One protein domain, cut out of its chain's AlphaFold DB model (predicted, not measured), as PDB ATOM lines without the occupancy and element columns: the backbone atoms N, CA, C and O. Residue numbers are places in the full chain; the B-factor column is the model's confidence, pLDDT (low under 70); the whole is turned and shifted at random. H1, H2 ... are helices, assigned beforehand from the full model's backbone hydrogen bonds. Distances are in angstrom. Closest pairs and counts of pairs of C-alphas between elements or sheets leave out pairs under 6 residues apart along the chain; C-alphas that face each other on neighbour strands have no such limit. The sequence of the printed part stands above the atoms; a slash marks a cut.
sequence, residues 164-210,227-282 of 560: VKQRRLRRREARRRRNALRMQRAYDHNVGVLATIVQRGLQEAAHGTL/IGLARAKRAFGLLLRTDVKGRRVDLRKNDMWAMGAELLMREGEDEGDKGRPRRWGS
ATOM      1  N   VAL A 164      40.113 -56.747  -9.287       91.76
ATOM      2  CA  VAL A 164      40.442 -56.834 -10.720       91.76
ATOM      3  C   VAL A 164      39.190 -56.646 -11.584       91.76
ATOM      4  O   VAL A 164      39.225 -55.854 -12.532       91.76
ATOM      5  N   LYS A 165      38.066 -57.294 -11.242       92.54
ATOM      6  CA  LYS A 165      36.784 -57.120 -11.953       92.54
ATOM      7  C   LYS A 165      36.306 -55.665 -11.892       92.54
ATOM      8  O   LYS A 165      35.969 -55.086 -12.925       92.54
ATOM      9  N   GLN A 166      36.372 -55.030 -10.721       93.53
ATOM     10  CA  GLN A 166      36.027 -53.615 -10.546       93.53
ATOM     11  C   GLN A 166      36.951 -52.680 -11.345       93.53
ATOM     12  O   GLN A 166      36.473 -51.735 -11.973       93.53
ATOM     13  N   ARG A 167      38.265 -52.948 -11.391       93.06
ATOM     14  CA  ARG A 167      39.223 -52.172 -12.203       93.06
ATOM     15  C   ARG A 167      38.917 -52.284 -13.698       93.06
ATOM     16  O   ARG A 167      38.963 -51.273 -14.399       93.06
ATOM     17  N   ARG A 168      38.572 -53.484 -14.187       93.53
ATOM     18  CA  ARG A 168      38.162 -53.714 -15.586       93.53
ATOM     19  C   ARG A 168      36.871 -52.967 -15.929       93.53
ATOM     20  O   ARG A 168      36.839 -52.269 -16.941       93.53
ATOM     21  N   LEU A 169      35.854 -53.034 -15.065       93.03
ATOM     22  CA  LEU A 169      34.595 -52.299 -15.243       93.03
ATOM     23  C   LEU A 169      34.826 -50.784 -15.288       93.03
ATOM     24  O   LEU A 169      34.426 -50.140 -16.256       93.03
ATOM     25  N   ARG A 170      35.587 -50.227 -14.335       93.51
ATOM     26  CA  ARG A 170      35.947 -48.797 -14.328       93.51
ATOM     27  C   ARG A 170      36.703 -48.375 -15.588       93.51
ATOM     28  O   ARG A 170      36.441 -47.304 -16.129       93.51
ATOM     29  N   ARG A 171      37.623 -49.207 -16.095       94.15
ATOM     30  CA  ARG A 171      38.328 -48.951 -17.367       94.15
ATOM     31  C   ARG A 171      37.369 -48.972 -18.562       94.15
ATOM     32  O   ARG A 171      37.458 -48.084 -19.411       94.15
ATOM     33  N   ARG A 172      36.434 -49.929 -18.625       93.92
ATOM     34  CA  ARG A 172      35.407 -50.012 -19.683       93.92
ATOM     35  C   ARG A 172      34.476 -48.799 -19.648       93.92
ATOM     36  O   ARG A 172      34.245 -48.182 -20.684       93.92
ATOM     37  N   GLU A 173      34.007 -48.402 -18.470       92.07
ATOM     38  CA  GLU A 173      33.195 -47.197 -18.264       92.07
ATOM     39  C   GLU A 173      33.955 -45.915 -18.616       92.07
ATOM     40  O   GLU A 173      33.417 -45.050 -19.307       92.07
ATOM     41  N   ALA A 174      35.230 -45.802 -18.230       93.93
ATOM     42  CA  ALA A 174      36.075 -44.667 -18.595       93.93
ATOM     43  C   ALA A 174      36.283 -44.572 -20.116       93.93
ATOM     44  O   ALA A 174      36.207 -43.475 -20.674       93.93
ATOM     45  N   ARG A 175      36.486 -45.707 -20.805       94.47
ATOM     46  CA  ARG A 175      36.541 -45.773 -22.277       94.47
ATOM     47  C   ARG A 175      35.200 -45.363 -22.902       94.47
ATOM     48  O   ARG A 175      35.193 -44.508 -23.784       94.47
ATOM     49  N   ARG A 176      34.067 -45.877 -22.401       91.82
ATOM     50  CA  ARG A 176      32.710 -45.491 -22.846       91.82
ATOM     51  C   ARG A 176      32.464 -43.989 -22.681       91.82
ATOM     52  O   ARG A 176      32.054 -43.332 -23.635       91.82
ATOM     53  N   ARG A 177      32.797 -43.418 -21.519       92.59
ATOM     54  CA  ARG A 177      32.670 -41.978 -21.241       92.59
ATOM     55  C   ARG A 177      33.575 -41.134 -22.140       92.59
ATOM     56  O   ARG A 177      33.128 -40.121 -22.669       92.59
ATOM     57  N   ARG A 178      34.833 -41.545 -22.347       91.97
ATOM     58  CA  ARG A 178      35.773 -40.856 -23.252       91.97
ATOM     59  C   ARG A 178      35.255 -40.862 -24.690       91.97
ATOM     60  O   ARG A 178      35.280 -39.825 -25.350       91.97
ATOM     61  N   ASN A 179      34.729 -41.997 -25.144       89.85
ATOM     62  CA  ASN A 179      34.122 -42.126 -26.464       89.85
ATOM     63  C   ASN A 179      32.861 -41.262 -26.592       89.85
ATOM     64  O   ASN A 179      32.729 -40.560 -27.590       89.85
ATOM     65  N   ALA A 180      31.993 -41.227 -25.576       88.15
ATOM     66  CA  ALA A 180      30.809 -40.364 -25.551       88.15
ATOM     67  C   ALA A 180      31.169 -38.869 -25.614       88.15
ATOM     68  O   ALA A 180      30.586 -38.127 -26.398       88.15
ATOM     69  N   LEU A 181      32.190 -38.425 -24.872       89.47
ATOM     70  CA  LEU A 181      32.670 -37.040 -24.946       89.47
ATOM     71  C   LEU A 181      33.303 -36.715 -26.304       89.47
ATOM     72  O   LEU A 181      33.115 -35.616 -26.820       89.47
ATOM     73  N   ARG A 182      34.042 -37.656 -26.907       87.36
ATOM     74  CA  ARG A 182      34.579 -37.485 -28.266       87.36
ATOM     75  C   ARG A 182      33.450 -37.363 -29.292       87.36
ATOM     76  O   ARG A 182      33.549 -36.526 -30.183       87.36
ATOM     77  N   MET A 183      32.380 -38.149 -29.138       82.74
ATOM     78  CA  MET A 183      31.167 -38.046 -29.957       82.74
ATOM     79  C   MET A 183      30.491 -36.691 -29.811       82.74
ATOM     80  O   MET A 183      30.178 -36.058 -30.813       82.74
ATOM     81  N   GLN A 184      30.314 -36.236 -28.573       84.71
ATOM     82  CA  GLN A 184      29.702 -34.948 -28.288       84.71
ATOM     83  C   GLN A 184      30.513 -33.801 -28.896       84.71
ATOM     84  O   GLN A 184      29.956 -32.980 -29.605       84.71
ATOM     85  N   ARG A 185      31.841 -33.786 -28.724       86.17
ATOM     86  CA  ARG A 185      32.696 -32.742 -29.315       86.17
ATOM     87  C   ARG A 185      32.639 -32.717 -30.841       86.17
ATOM     88  O   ARG A 185      32.646 -31.638 -31.421       86.17
ATOM     89  N   ALA A 186      32.609 -33.884 -31.485       81.34
ATOM     90  CA  ALA A 186      32.486 -33.967 -32.939       81.34
ATOM     91  C   ALA A 186      31.127 -33.432 -33.420       81.34
ATOM     92  O   ALA A 186      31.072 -32.693 -34.401       81.34
ATOM     93  N   TYR A 187      30.053 -33.764 -32.696       85.54
ATOM     94  CA  TYR A 187      28.722 -33.217 -32.937       85.54
ATOM     95  C   TYR A 187      28.718 -31.694 -32.754       85.54
ATOM     96  O   TYR A 187      28.409 -30.972 -33.693       85.54
ATOM     97  N   ASP A 188      29.150 -31.195 -31.597       83.62
ATOM     98  CA  ASP A 188      29.156 -29.766 -31.269       83.62
ATOM     99  C   ASP A 188      29.993 -28.945 -32.258       83.62
ATOM    100  O   ASP A 188      29.612 -27.832 -32.610       83.62
ATOM    101  N   HIS A 189      31.110 -29.488 -32.754       85.28
ATOM    102  CA  HIS A 189      31.943 -28.788 -33.726       85.28
ATOM    103  C   HIS A 189      31.261 -28.667 -35.095       85.28
ATOM    104  O   HIS A 189      31.111 -27.560 -35.600       85.28
ATOM    105  N   ASN A 190      30.806 -29.772 -35.691       83.96
ATOM    106  CA  ASN A 190      30.262 -29.731 -37.053       83.96
ATOM    107  C   ASN A 190      28.811 -29.229 -37.078       83.96
ATOM    108  O   ASN A 190      28.457 -28.360 -37.874       83.96
ATOM    109  N   VAL A 191      27.966 -29.754 -36.187       89.43
ATOM    110  CA  VAL A 191      26.542 -29.397 -36.100       89.43
ATOM    111  C   VAL A 191      26.365 -28.033 -35.448       89.43
ATOM    112  O   VAL A 191      25.592 -27.222 -35.952       89.43
ATOM    113  N   GLY A 192      27.103 -27.739 -34.374       88.84
ATOM    114  CA  GLY A 192      27.000 -26.449 -33.689       88.84
ATOM    115  C   GLY A 192      27.443 -25.275 -34.566       88.84
ATOM    116  O   GLY A 192      26.759 -24.252 -34.606       88.84
ATOM    117  N   VAL A 193      28.526 -25.417 -35.340       90.28
ATOM    118  CA  VAL A 193      28.963 -24.361 -36.275       90.28
ATOM    119  C   VAL A 193      27.916 -24.111 -37.364       90.28
ATOM    120  O   VAL A 193      27.595 -22.961 -37.650       90.28
ATOM    121  N   LEU A 194      27.315 -25.154 -37.941       90.27
ATOM    122  CA  LEU A 194      26.251 -24.968 -38.933       90.27
ATOM    123  C   LEU A 194      24.987 -24.353 -38.319       90.27
ATOM    124  O   LEU A 194      24.429 -23.421 -38.894       90.27
ATOM    125  N   ALA A 195      24.566 -24.813 -37.139       91.56
ATOM    126  CA  ALA A 195      23.401 -24.278 -36.435       91.56
ATOM    127  C   ALA A 195      23.567 -22.788 -36.092       91.56
ATOM    128  O   ALA A 195      22.656 -21.998 -36.319       91.56
ATOM    129  N   THR A 196      24.747 -22.379 -35.619       91.55
ATOM    130  CA  THR A 196      25.039 -20.962 -35.327       91.55
ATOM    131  C   THR A 196      25.029 -20.086 -36.578       91.55
ATOM    132  O   THR A 196      24.531 -18.964 -36.524       91.55
ATOM    133  N   ILE A 197      25.497 -20.592 -37.727       91.07
ATOM    134  CA  ILE A 197      25.382 -19.878 -39.010       91.07
ATOM    135  C   ILE A 197      23.909 -19.697 -39.406       91.07
ATOM    136  O   ILE A 197      23.537 -18.618 -39.866       91.07
ATOM    137  N   VAL A 198      23.072 -20.724 -39.216       91.93
ATOM    138  CA  VAL A 198      21.627 -20.647 -39.492       91.93
ATOM    139  C   VAL A 198      20.961 -19.606 -38.594       91.93
ATOM    140  O   VAL A 198      20.323 -18.690 -39.105       91.93
ATOM    141  N   GLN A 199      21.160 -19.695 -37.275       91.73
ATOM    142  CA  GLN A 199      20.599 -18.740 -36.313       91.73
ATOM    143  C   GLN A 199      21.030 -17.309 -36.617       91.73
ATOM    144  O   GLN A 199      20.207 -16.397 -36.586       91.73
ATOM    145  N   ARG A 200      22.308 -17.106 -36.954       90.08
ATOM    146  CA  ARG A 200      22.813 -15.782 -37.307       90.08
ATOM    147  C   ARG A 200      22.117 -15.221 -38.547       90.08
ATOM    148  O   ARG A 200      21.719 -14.061 -38.533       90.08
ATOM    149  N   GLY A 201      21.936 -16.033 -39.588       87.95
ATOM    150  CA  GLY A 201      21.228 -15.600 -40.792       87.95
ATOM    151  C   GLY A 201      19.745 -15.297 -40.547       87.95
ATOM    152  O   GLY A 201      19.228 -14.324 -41.088       87.95
ATOM    153  N   LEU A 202      19.077 -16.062 -39.676       88.84
ATOM    154  CA  LEU A 202      17.696 -15.786 -39.258       88.84
ATOM    155  C   LEU A 202      17.584 -14.483 -38.449       88.84
ATOM    156  O   LEU A 202      16.685 -13.680 -38.689       88.84
ATOM    157  N   GLN A 203      18.529 -14.222 -37.539       86.30
ATOM    158  CA  GLN A 203      18.596 -12.962 -36.788       86.30
ATOM    159  C   GLN A 203      18.800 -11.751 -37.708       86.30
ATOM    160  O   GLN A 203      18.168 -10.714 -37.504       86.30
ATOM    161  N   GLU A 204      19.658 -11.882 -38.722       81.20
ATOM    162  CA  GLU A 204      19.885 -10.840 -39.730       81.20
ATOM    163  C   GLU A 204      18.620 -10.559 -40.553       81.20
ATOM    164  O   GLU A 204      18.304  -9.396 -40.796       81.20
ATOM    165  N   ALA A 205      17.844 -11.590 -40.901       78.62
ATOM    166  CA  ALA A 205      16.549 -11.418 -41.561       78.62
ATOM    167  C   ALA A 205      15.495 -10.767 -40.639       78.62
ATOM    168  O   ALA A 205      14.712  -9.920 -41.066       78.62
ATOM    169  N   ALA A 206      15.479 -11.118 -39.348       77.37
ATOM    170  CA  ALA A 206      14.509 -10.602 -38.382       77.37
ATOM    171  C   ALA A 206      14.719  -9.122 -38.031       77.37
ATOM    172  O   ALA A 206      13.762  -8.345 -37.984       77.37
ATOM    173  N   HIS A 207      15.962  -8.727 -37.754       70.03
ATOM    174  CA  HIS A 207      16.289  -7.392 -37.243       70.03
ATOM    175  C   HIS A 207      16.849  -6.448 -38.319       70.03
ATOM    176  O   HIS A 207      17.003  -5.246 -38.063       70.03
ATOM    177  N   GLY A 208      17.096  -6.969 -39.524       64.82
ATOM    178  CA  GLY A 208      17.938  -6.338 -40.533       64.82
ATOM    179  C   GLY A 208      19.423  -6.473 -40.184       64.82
ATOM    180  O   GLY A 208      19.798  -6.761 -39.043       64.82
ATOM    181  N   THR A 209      20.293  -6.229 -41.163       56.55
ATOM    182  CA  THR A 209      21.742  -6.157 -40.936       56.55
ATOM    183  C   THR A 209      22.044  -5.068 -39.903       56.55
ATOM    184  O   THR A 209      21.654  -3.913 -40.086       56.55
ATOM    185  N   LEU A 210      22.739  -5.417 -38.813       45.63
ATOM    186  CA  LEU A 210      23.208  -4.426 -37.843       45.63
ATOM    187  C   LEU A 210      24.084  -3.384 -38.565       45.63
ATOM    188  O   LEU A 210      25.019  -3.778 -39.271       45.63
ATOM    189  N   ILE A 227      22.655 -11.519 -47.223       63.60
ATOM    190  CA  ILE A 227      23.405 -12.741 -47.522       63.60
ATOM    191  C   ILE A 227      23.127 -13.776 -46.415       63.60
ATOM    192  O   ILE A 227      23.281 -14.976 -46.642       63.60
ATOM    193  N   GLY A 228      22.677 -13.305 -45.244       81.08
ATOM    194  CA  GLY A 228      22.237 -14.062 -44.085       81.08
ATOM    195  C   GLY A 228      21.267 -15.198 -44.397       81.08
ATOM    196  O   GLY A 228      21.599 -16.336 -44.066       81.08
ATOM    197  N   LEU A 229      20.118 -14.962 -45.044       87.22
ATOM    198  CA  LEU A 229      19.114 -16.023 -45.214       87.22
ATOM    199  C   LEU A 229      19.527 -17.026 -46.301       87.22
ATOM    200  O   LEU A 229      19.497 -18.232 -46.053       87.22
ATOM    201  N   ALA A 230      20.035 -16.579 -47.452       87.31
ATOM    202  CA  ALA A 230      20.625 -17.473 -48.456       87.31
ATOM    203  C   ALA A 230      21.798 -18.312 -47.899       87.31
ATOM    204  O   ALA A 230      21.989 -19.483 -48.259       87.31
ATOM    205  N   ARG A 231      22.615 -17.743 -47.003       88.65
ATOM    206  CA  ARG A 231      23.669 -18.471 -46.278       88.65
ATOM    207  C   ARG A 231      23.078 -19.443 -45.261       88.65
ATOM    208  O   ARG A 231      23.541 -20.580 -45.216       88.65
ATOM    209  N   ALA A 232      22.064 -19.040 -44.499       91.91
ATOM    210  CA  ALA A 232      21.358 -19.903 -43.559       91.91
ATOM    211  C   ALA A 232      20.716 -21.091 -44.280       91.91
ATOM    212  O   ALA A 232      20.881 -22.222 -43.840       91.91
ATOM    213  N   LYS A 233      20.098 -20.880 -45.446       92.72
ATOM    214  CA  LYS A 233      19.503 -21.952 -46.253       92.72
ATOM    215  C   LYS A 233      20.538 -22.973 -46.706       92.72
ATOM    216  O   LYS A 233      20.331 -24.177 -46.564       92.72
ATOM    217  N   ARG A 234      21.691 -22.505 -47.190       92.46
ATOM    218  CA  ARG A 234      22.818 -23.382 -47.547       92.46
ATOM    219  C   ARG A 234      23.376 -24.119 -46.330       92.46
ATOM    220  O   ARG A 234      23.603 -25.322 -46.414       92.46
ATOM    221  N   ALA A 235      23.558 -23.431 -45.204       92.90
ATOM    222  CA  ALA A 235      24.044 -24.028 -43.963       92.90
ATOM    223  C   ALA A 235      23.076 -25.087 -43.414       92.90
ATOM    224  O   ALA A 235      23.519 -26.159 -43.011       92.90
ATOM    225  N   PHE A 236      21.768 -24.839 -43.481       94.33
ATOM    226  CA  PHE A 236      20.735 -25.802 -43.104       94.33
ATOM    227  C   PHE A 236      20.712 -27.006 -44.056       94.33
ATOM    228  O   PHE A 236      20.645 -28.150 -43.620       94.33
ATOM    229  N   GLY A 237      20.871 -26.779 -45.363       93.30
ATOM    230  CA  GLY A 237      21.022 -27.860 -46.340       93.30
ATOM    231  C   GLY A 237      22.258 -28.734 -46.090       93.30
ATOM    232  O   GLY A 237      22.186 -29.953 -46.237       93.30
ATOM    233  N   LEU A 238      23.382 -28.137 -45.676       93.35
ATOM    234  CA  LEU A 238      24.562 -28.888 -45.236       93.35
ATOM    235  C   LEU A 238      24.276 -29.653 -43.945       93.35
ATOM    236  O   LEU A 238      24.615 -30.826 -43.861       93.35
ATOM    237  N   LEU A 239      23.598 -29.029 -42.982       91.94
ATOM    238  CA  LEU A 239      23.220 -29.637 -41.707       91.94
ATOM    239  C   LEU A 239      22.345 -30.890 -41.881       91.94
ATOM    240  O   LEU A 239      22.550 -31.874 -41.184       91.94
ATOM    241  N   LEU A 240      21.427 -30.897 -42.850       90.82
ATOM    242  CA  LEU A 240      20.618 -32.078 -43.198       90.82
ATOM    243  C   LEU A 240      21.439 -33.218 -43.824       90.82
ATOM    244  O   LEU A 240      21.036 -34.386 -43.805       90.82
ATOM    245  N   ARG A 241      22.579 -32.882 -44.432       91.28
ATOM    246  CA  ARG A 241      23.467 -33.832 -45.110       91.28
ATOM    247  C   ARG A 241      24.601 -34.319 -44.220       91.28
ATOM    248  O   ARG A 241      25.163 -35.360 -44.545       91.28
ATOM    249  N   THR A 242      24.931 -33.602 -43.145       90.99
ATOM    250  CA  THR A 242      26.003 -34.014 -42.244       90.99
ATOM    251  C   THR A 242      25.646 -35.315 -41.542       90.99
ATOM    252  O   THR A 242      24.527 -35.546 -41.071       90.99
ATOM    253  N   ASP A 243      26.639 -36.183 -41.475       87.06
ATOM    254  CA  ASP A 243      26.616 -37.423 -40.739       87.06
ATOM    255  C   ASP A 243      27.640 -37.353 -39.601       87.06
ATOM    256  O   ASP A 243      28.778 -36.908 -39.745       87.06
ATOM    257  N   VAL A 244      27.230 -37.787 -38.414       81.78
ATOM    258  CA  VAL A 244      28.125 -37.921 -37.264       81.78
ATOM    259  C   VAL A 244      28.303 -39.408 -37.012       81.78
ATOM    260  O   VAL A 244      27.425 -40.061 -36.450       81.78
ATOM    261  N   LYS A 245      29.440 -39.953 -37.466       79.00
ATOM    262  CA  LYS A 245      29.733 -41.400 -37.476       79.00
ATOM    263  C   LYS A 245      28.602 -42.232 -38.107       79.00
ATOM    264  O   LYS A 245      28.055 -43.128 -37.468       79.00
ATOM    265  N   GLY A 246      28.221 -41.892 -39.340       84.00
ATOM    266  CA  GLY A 246      27.220 -42.628 -40.122       84.00
ATOM    267  C   GLY A 246      25.759 -42.389 -39.720       84.00
ATOM    268  O   GLY A 246      24.858 -42.921 -40.363       84.00
ATOM    269  N   ARG A 247      25.486 -41.583 -38.683       84.07
ATOM    270  CA  ARG A 247      24.120 -41.188 -38.306       84.07
ATOM    271  C   ARG A 247      23.828 -39.774 -38.785       84.07
ATOM    272  O   ARG A 247      24.586 -38.856 -38.471       84.07
ATOM    273  N   ARG A 248      22.716 -39.596 -39.499       87.10
ATOM    274  CA  ARG A 248      22.222 -38.268 -39.889       87.10
ATOM    275  C   ARG A 248      21.842 -37.451 -38.657       87.10
ATOM    276  O   ARG A 248      21.455 -38.005 -37.624       87.10
ATOM    277  N   VAL A 249      21.954 -36.135 -38.778       89.31
ATOM    278  CA  VAL A 249      21.517 -35.198 -37.742       89.31
ATOM    279  C   VAL A 249      20.006 -35.332 -37.509       89.31
ATOM    280  O   VAL A 249      19.217 -35.279 -38.447       89.31
ATOM    281  N   ASP A 250      19.605 -35.506 -36.247       87.64
ATOM    282  CA  ASP A 250      18.196 -35.576 -35.837       87.64
ATOM    283  C   ASP A 250      17.635 -34.163 -35.627       87.64
ATOM    284  O   ASP A 250      18.037 -33.480 -34.683       87.64
ATOM    285  N   LEU A 251      16.685 -33.746 -36.469       89.42
ATOM    286  CA  LEU A 251      16.076 -32.405 -36.461       89.42
ATOM    287  C   LEU A 251      15.331 -32.050 -35.170       89.42
ATOM    288  O   LEU A 251      15.102 -30.873 -34.891       89.42
ATOM    289  N   ARG A 252      14.972 -33.046 -34.359       90.86
ATOM    290  CA  ARG A 252      14.304 -32.845 -33.068       90.86
ATOM    291  C   ARG A 252      15.182 -32.166 -32.025       90.86
ATOM    292  O   ARG A 252      14.665 -31.630 -31.050       90.86
ATOM    293  N   LYS A 253      16.502 -32.232 -32.182       87.04
ATOM    294  CA  LYS A 253      17.454 -31.660 -31.224       87.04
ATOM    295  C   LYS A 253      17.720 -30.189 -31.543       87.04
ATOM    296  O   LYS A 253      17.673 -29.789 -32.701       87.04
ATOM    297  N   ASN A 254      18.058 -29.407 -30.517       85.73
ATOM    298  CA  ASN A 254      18.526 -28.017 -30.637       85.73
ATOM    299  C   ASN A 254      17.615 -27.108 -31.486       85.73
ATOM    300  O   ASN A 254      18.124 -26.270 -32.227       85.73
ATOM    301  N   ASP A 255      16.298 -27.331 -31.445       89.69
ATOM    302  CA  ASP A 255      15.297 -26.560 -32.194       89.69
ATOM    303  C   ASP A 255      15.583 -26.434 -33.701       89.69
ATOM    304  O   ASP A 255      15.142 -25.498 -34.366       89.69
ATOM    305  N   MET A 256      16.302 -27.407 -34.280       92.37
ATOM    306  CA  MET A 256      16.608 -27.420 -35.715       92.37
ATOM    307  C   MET A 256      15.345 -27.523 -36.564       92.37
ATOM    308  O   MET A 256      15.273 -26.920 -37.631       92.37
ATOM    309  N   TRP A 257      14.329 -28.228 -36.068       95.60
ATOM    310  CA  TRP A 257      13.001 -28.244 -36.666       95.60
ATOM    311  C   TRP A 257      12.381 -26.836 -36.729       95.60
ATOM    312  O   TRP A 257      11.882 -26.440 -37.778       95.60
ATOM    313  N   ALA A 258      12.471 -26.046 -35.654       95.10
ATOM    314  CA  ALA A 258      11.926 -24.691 -35.615       95.10
ATOM    315  C   ALA A 258      12.705 -23.753 -36.548       95.10
ATOM    316  O   ALA A 258      12.097 -23.001 -37.307       95.10
ATOM    317  N   MET A 259      14.039 -23.867 -36.574       94.36
ATOM    318  CA  MET A 259      14.887 -23.132 -37.520       94.36
ATOM    319  C   MET A 259      14.549 -23.464 -38.977       94.36
ATOM    320  O   MET A 259      14.514 -22.567 -39.812       94.36
ATOM    321  N   GLY A 260      14.281 -24.738 -39.288       95.10
ATOM    322  CA  GLY A 260      13.870 -25.167 -40.626       95.10
ATOM    323  C   GLY A 260      12.546 -24.539 -41.060       95.10
ATOM    324  O   GLY A 260      12.453 -24.004 -42.163       95.10
ATOM    325  N   ALA A 261      11.544 -24.535 -40.178       96.22
ATOM    326  CA  ALA A 261      10.263 -23.889 -40.447       96.22
ATOM    327  C   ALA A 261      10.397 -22.363 -40.593       96.22
ATOM    328  O   ALA A 261       9.809 -21.782 -41.503       96.22
ATOM    329  N   GLU A 262      11.188 -21.712 -39.735       92.75
ATOM    330  CA  GLU A 262      11.436 -20.270 -39.823       92.75
ATOM    331  C   GLU A 262      12.129 -19.896 -41.137       92.75
ATOM    332  O   GLU A 262      11.719 -18.952 -41.812       92.75
ATOM    333  N   LEU A 263      13.144 -20.669 -41.520       93.59
ATOM    334  CA  LEU A 263      13.883 -20.495 -42.762       93.59
ATOM    335  C   LEU A 263      12.965 -20.600 -43.986       93.59
ATOM    336  O   LEU A 263      13.048 -19.759 -44.877       93.59
ATOM    337  N   LEU A 264      12.080 -21.604 -44.016       94.60
ATOM    338  CA  LEU A 264      11.085 -21.757 -45.080       94.60
ATOM    339  C   LEU A 264      10.104 -20.580 -45.098       94.60
ATOM    340  O   LEU A 264       9.804 -20.047 -46.161       94.60
ATOM    341  N   MET A 265       9.637 -20.132 -43.931       92.59
ATOM    342  CA  MET A 265       8.682 -19.028 -43.833       92.59
ATOM    343  C   MET A 265       9.271 -17.703 -44.341       92.59
ATOM    344  O   MET A 265       8.564 -16.922 -44.981       92.59
ATOM    345  N   ARG A 266      10.567 -17.468 -44.104       89.64
ATOM    346  CA  ARG A 266      11.312 -16.270 -44.528       89.64
ATOM    347  C   ARG A 266      11.853 -16.327 -45.954       89.64
ATOM    348  O   ARG A 266      12.420 -15.344 -46.422       89.64
ATOM    349  N   GLU A 267      11.712 -17.449 -46.655       86.58
ATOM    350  CA  GLU A 267      12.267 -17.599 -48.000       86.58
ATOM    351  C   GLU A 267      11.801 -16.478 -48.951       86.58
ATOM    352  O   GLU A 267      10.621 -16.134 -49.003       86.58
ATOM    353  N   GLY A 268      12.741 -15.884 -49.693       80.98
ATOM    354  CA  GLY A 268      12.471 -14.772 -50.611       80.98
ATOM    355  C   GLY A 268      12.521 -13.374 -49.980       80.98
ATOM    356  O   GLY A 268      12.444 -12.393 -50.715       80.98
ATOM    357  N   GLU A 269      12.713 -13.243 -48.659       79.11
ATOM    358  CA  GLU A 269      12.936 -11.930 -48.020       79.11
ATOM    359  C   GLU A 269      14.213 -11.236 -48.535       79.11
ATOM    360  O   GLU A 269      14.262 -10.009 -48.570       79.11
ATOM    361  N   ASP A 270      15.212 -11.993 -49.006       69.20
ATOM    362  CA  ASP A 270      16.476 -11.439 -49.515       69.20
ATOM    363  C   ASP A 270      16.339 -10.679 -50.843       69.20
ATOM    364  O   ASP A 270      17.170  -9.825 -51.159       69.20
ATOM    365  N   GLU A 271      15.316 -11.008 -51.633       64.47
ATOM    366  CA  GLU A 271      15.078 -10.430 -52.961       64.47
ATOM    367  C   GLU A 271      14.184  -9.176 -52.895       64.47
ATOM    368  O   GLU A 271      14.131  -8.393 -53.847       64.47
ATOM    369  N   GLY A 272      13.473  -8.987 -51.778       55.83
ATOM    370  CA  GLY A 272      12.476  -7.939 -51.568       55.83
ATOM    371  C   GLY A 272      13.039  -6.609 -51.053       55.83
ATOM    372  O   GLY A 272      14.126  -6.534 -50.493       55.83
ATOM    373  N   ASP A 273      12.264  -5.541 -51.270       51.00
ATOM    374  CA  ASP A 273      12.585  -4.132 -50.997       51.00
ATOM    375  C   ASP A 273      13.224  -3.861 -49.614       51.00
ATOM    376  O   ASP A 273      12.896  -4.497 -48.613       51.00
ATOM    377  N   LYS A 274      14.123  -2.866 -49.569       51.62
ATOM    378  CA  LYS A 274      15.044  -2.503 -48.470       51.62
ATOM    379  C   LYS A 274      14.325  -1.930 -47.239       51.62
ATOM    380  O   LYS A 274      14.550  -0.784 -46.844       51.62
ATOM    381  N   GLY A 275      13.468  -2.714 -46.604       52.09
ATOM    382  CA  GLY A 275      12.724  -2.322 -45.417       52.09
ATOM    383  C   GLY A 275      12.530  -3.502 -44.481       52.09
ATOM    384  O   GLY A 275      12.256  -4.613 -44.916       52.09
ATOM    385  N   ARG A 276      12.667  -3.246 -43.175       54.48
ATOM    386  CA  ARG A 276      12.381  -4.219 -42.111       54.48
ATOM    387  C   ARG A 276      11.044  -4.909 -42.419       54.48
ATOM    388  O   ARG A 276      10.046  -4.190 -42.567       54.48
ATOM    389  N   PRO A 277      10.978  -6.246 -42.506       57.80
ATOM    390  CA  PRO A 277       9.711  -6.900 -42.769       57.80
ATOM    391  C   PRO A 277       8.787  -6.648 -41.567       57.80
ATOM    392  O   PRO A 277       9.071  -7.046 -40.440       57.80
ATOM    393  N   ARG A 278       7.669  -5.937 -41.784       66.97
ATOM    394  CA  ARG A 278       6.637  -5.697 -40.746       66.97
ATOM    395  C   ARG A 278       5.949  -6.995 -40.288       66.97
ATOM    396  O   ARG A 278       5.209  -6.978 -39.311       66.97
ATOM    397  N   ARG A 279       6.161  -8.094 -41.014       82.35
ATOM    398  CA  ARG A 279       5.512  -9.399 -40.871       82.35
ATOM    399  C   ARG A 279       6.581 -10.490 -40.897       82.35
ATOM    400  O   ARG A 279       7.558 -10.352 -41.617       82.35
ATOM    401  N   TRP A 280       6.383 -11.576 -40.157       86.03
ATOM    402  CA  TRP A 280       7.234 -12.761 -40.259       86.03
ATOM    403  C   TRP A 280       6.975 -13.498 -41.583       86.03
ATOM    404  O   TRP A 280       5.894 -14.062 -41.785       86.03
ATOM    405  N   GLY A 281       7.952 -13.483 -42.492       85.53
ATOM    406  CA  GLY A 281       7.907 -14.223 -43.747       85.53
ATOM    407  C   GLY A 281       6.943 -13.675 -44.792       85.53
ATOM    408  O   GLY A 281       6.482 -12.530 -44.727       85.53
ATOM    409  N   SER A 282       6.543 -14.560 -45.714       87.82
ATOM    410  CA  SER A 282       5.493 -14.345 -46.726       87.82
ATOM    411  C   SER A 282       4.360 -15.371 -46.589       87.82
ATOM    412  O   SER A 282       4.603 -16.522 -46.238       87.82
TER     413      SER A 282
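What this domain is: This is residues 164 to 210 and 227 to 282 of the 560 residues of an uncharacterized protein of Sporothrix schenckii (strain ATCC 58251 / de Perez 2211183) (UniProt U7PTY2). One very long helix, H1, makes the longest axis: its residues 164 to 182 stick out free as an arm, and two short helices, H2 and H3, pack on its other part, near residues 191 to 205, to make a small three-helix head. A loop, residues 242 to 255, joins H2 to H3, and a tail without a named element, residues 266 to 282, follows H3. The printed part has 103 residues with three named helices, H1, H2 and H3 in that order, and no named strand, and its class is all helix. It is only just loose, close to extended, with a radius of gyration of the C-alphas of 19.2 A, and it spans 72 by 25 by 18 A.

How they stand to each other: Start with H1, residues 164 to 207, and look near residue 192, where it has a kink of 31 degrees. H2, residues 227 to 241, touches H1 at residues 191 to 205 of H1 alone; the closest C-alphas are those of Gly 201 and Gly 228, 3.8 A apart. The two run opposite ways at a shallow tilt of 31 degrees. H3, residues 256 to 265, touches H1 at residues 195 to 202 of H1 alone, with the C-alphas of Leu 202 and Leu 263 closest at 7.0 A. H1 and H3 run the same way at a shallow tilt of 15 degrees. H2 and H3 form a helical hairpin and touch, closest at the C-alphas of Lys 233 and Leu 263, 6.8 A apart; they run opposite ways at a steep tilt of 44 degrees. The three helices form an up and down bundle, each running against the one before it, and their packing is mostly aligned, but only just, with 2 of 3 touching pairs at a shallow tilt. In H1, H2 and H3 every O i to N i+4 pair is within hydrogen-bond range.

Where its parts are: Find C-alpha 164 at (40.442, -56.834, -10.720); from there H1 runs 61.1 A to C-alpha 207 at (16.289, -7.392, -37.243). H2 runs 21.2 A from Ile 227 to Arg 241. H3 runs 14.1 A from Met 256 to Met 265, whose C-alpha is at (8.682, -19.028, -43.833). Between H2 and H3, look for residues 243 to 244, which pair antiparallel with residues 247 to 248.

The domain as a whole: The C-alphas farthest apart are those of Val 164 and Asp 273, 71.9 A. Without the free stretch, the body of 84 residues spans 43 by 22 by 17 A. Residues 211 to 226 are not printed, and C-alphas 210 and 227 are 12.8 A apart across this cut. The link from H2 to H3 is long, 14 residues. The mean pLDDT of the printed part is 85.0; look for values under 70 at residues 208 to 210, 227 and 270 to 278.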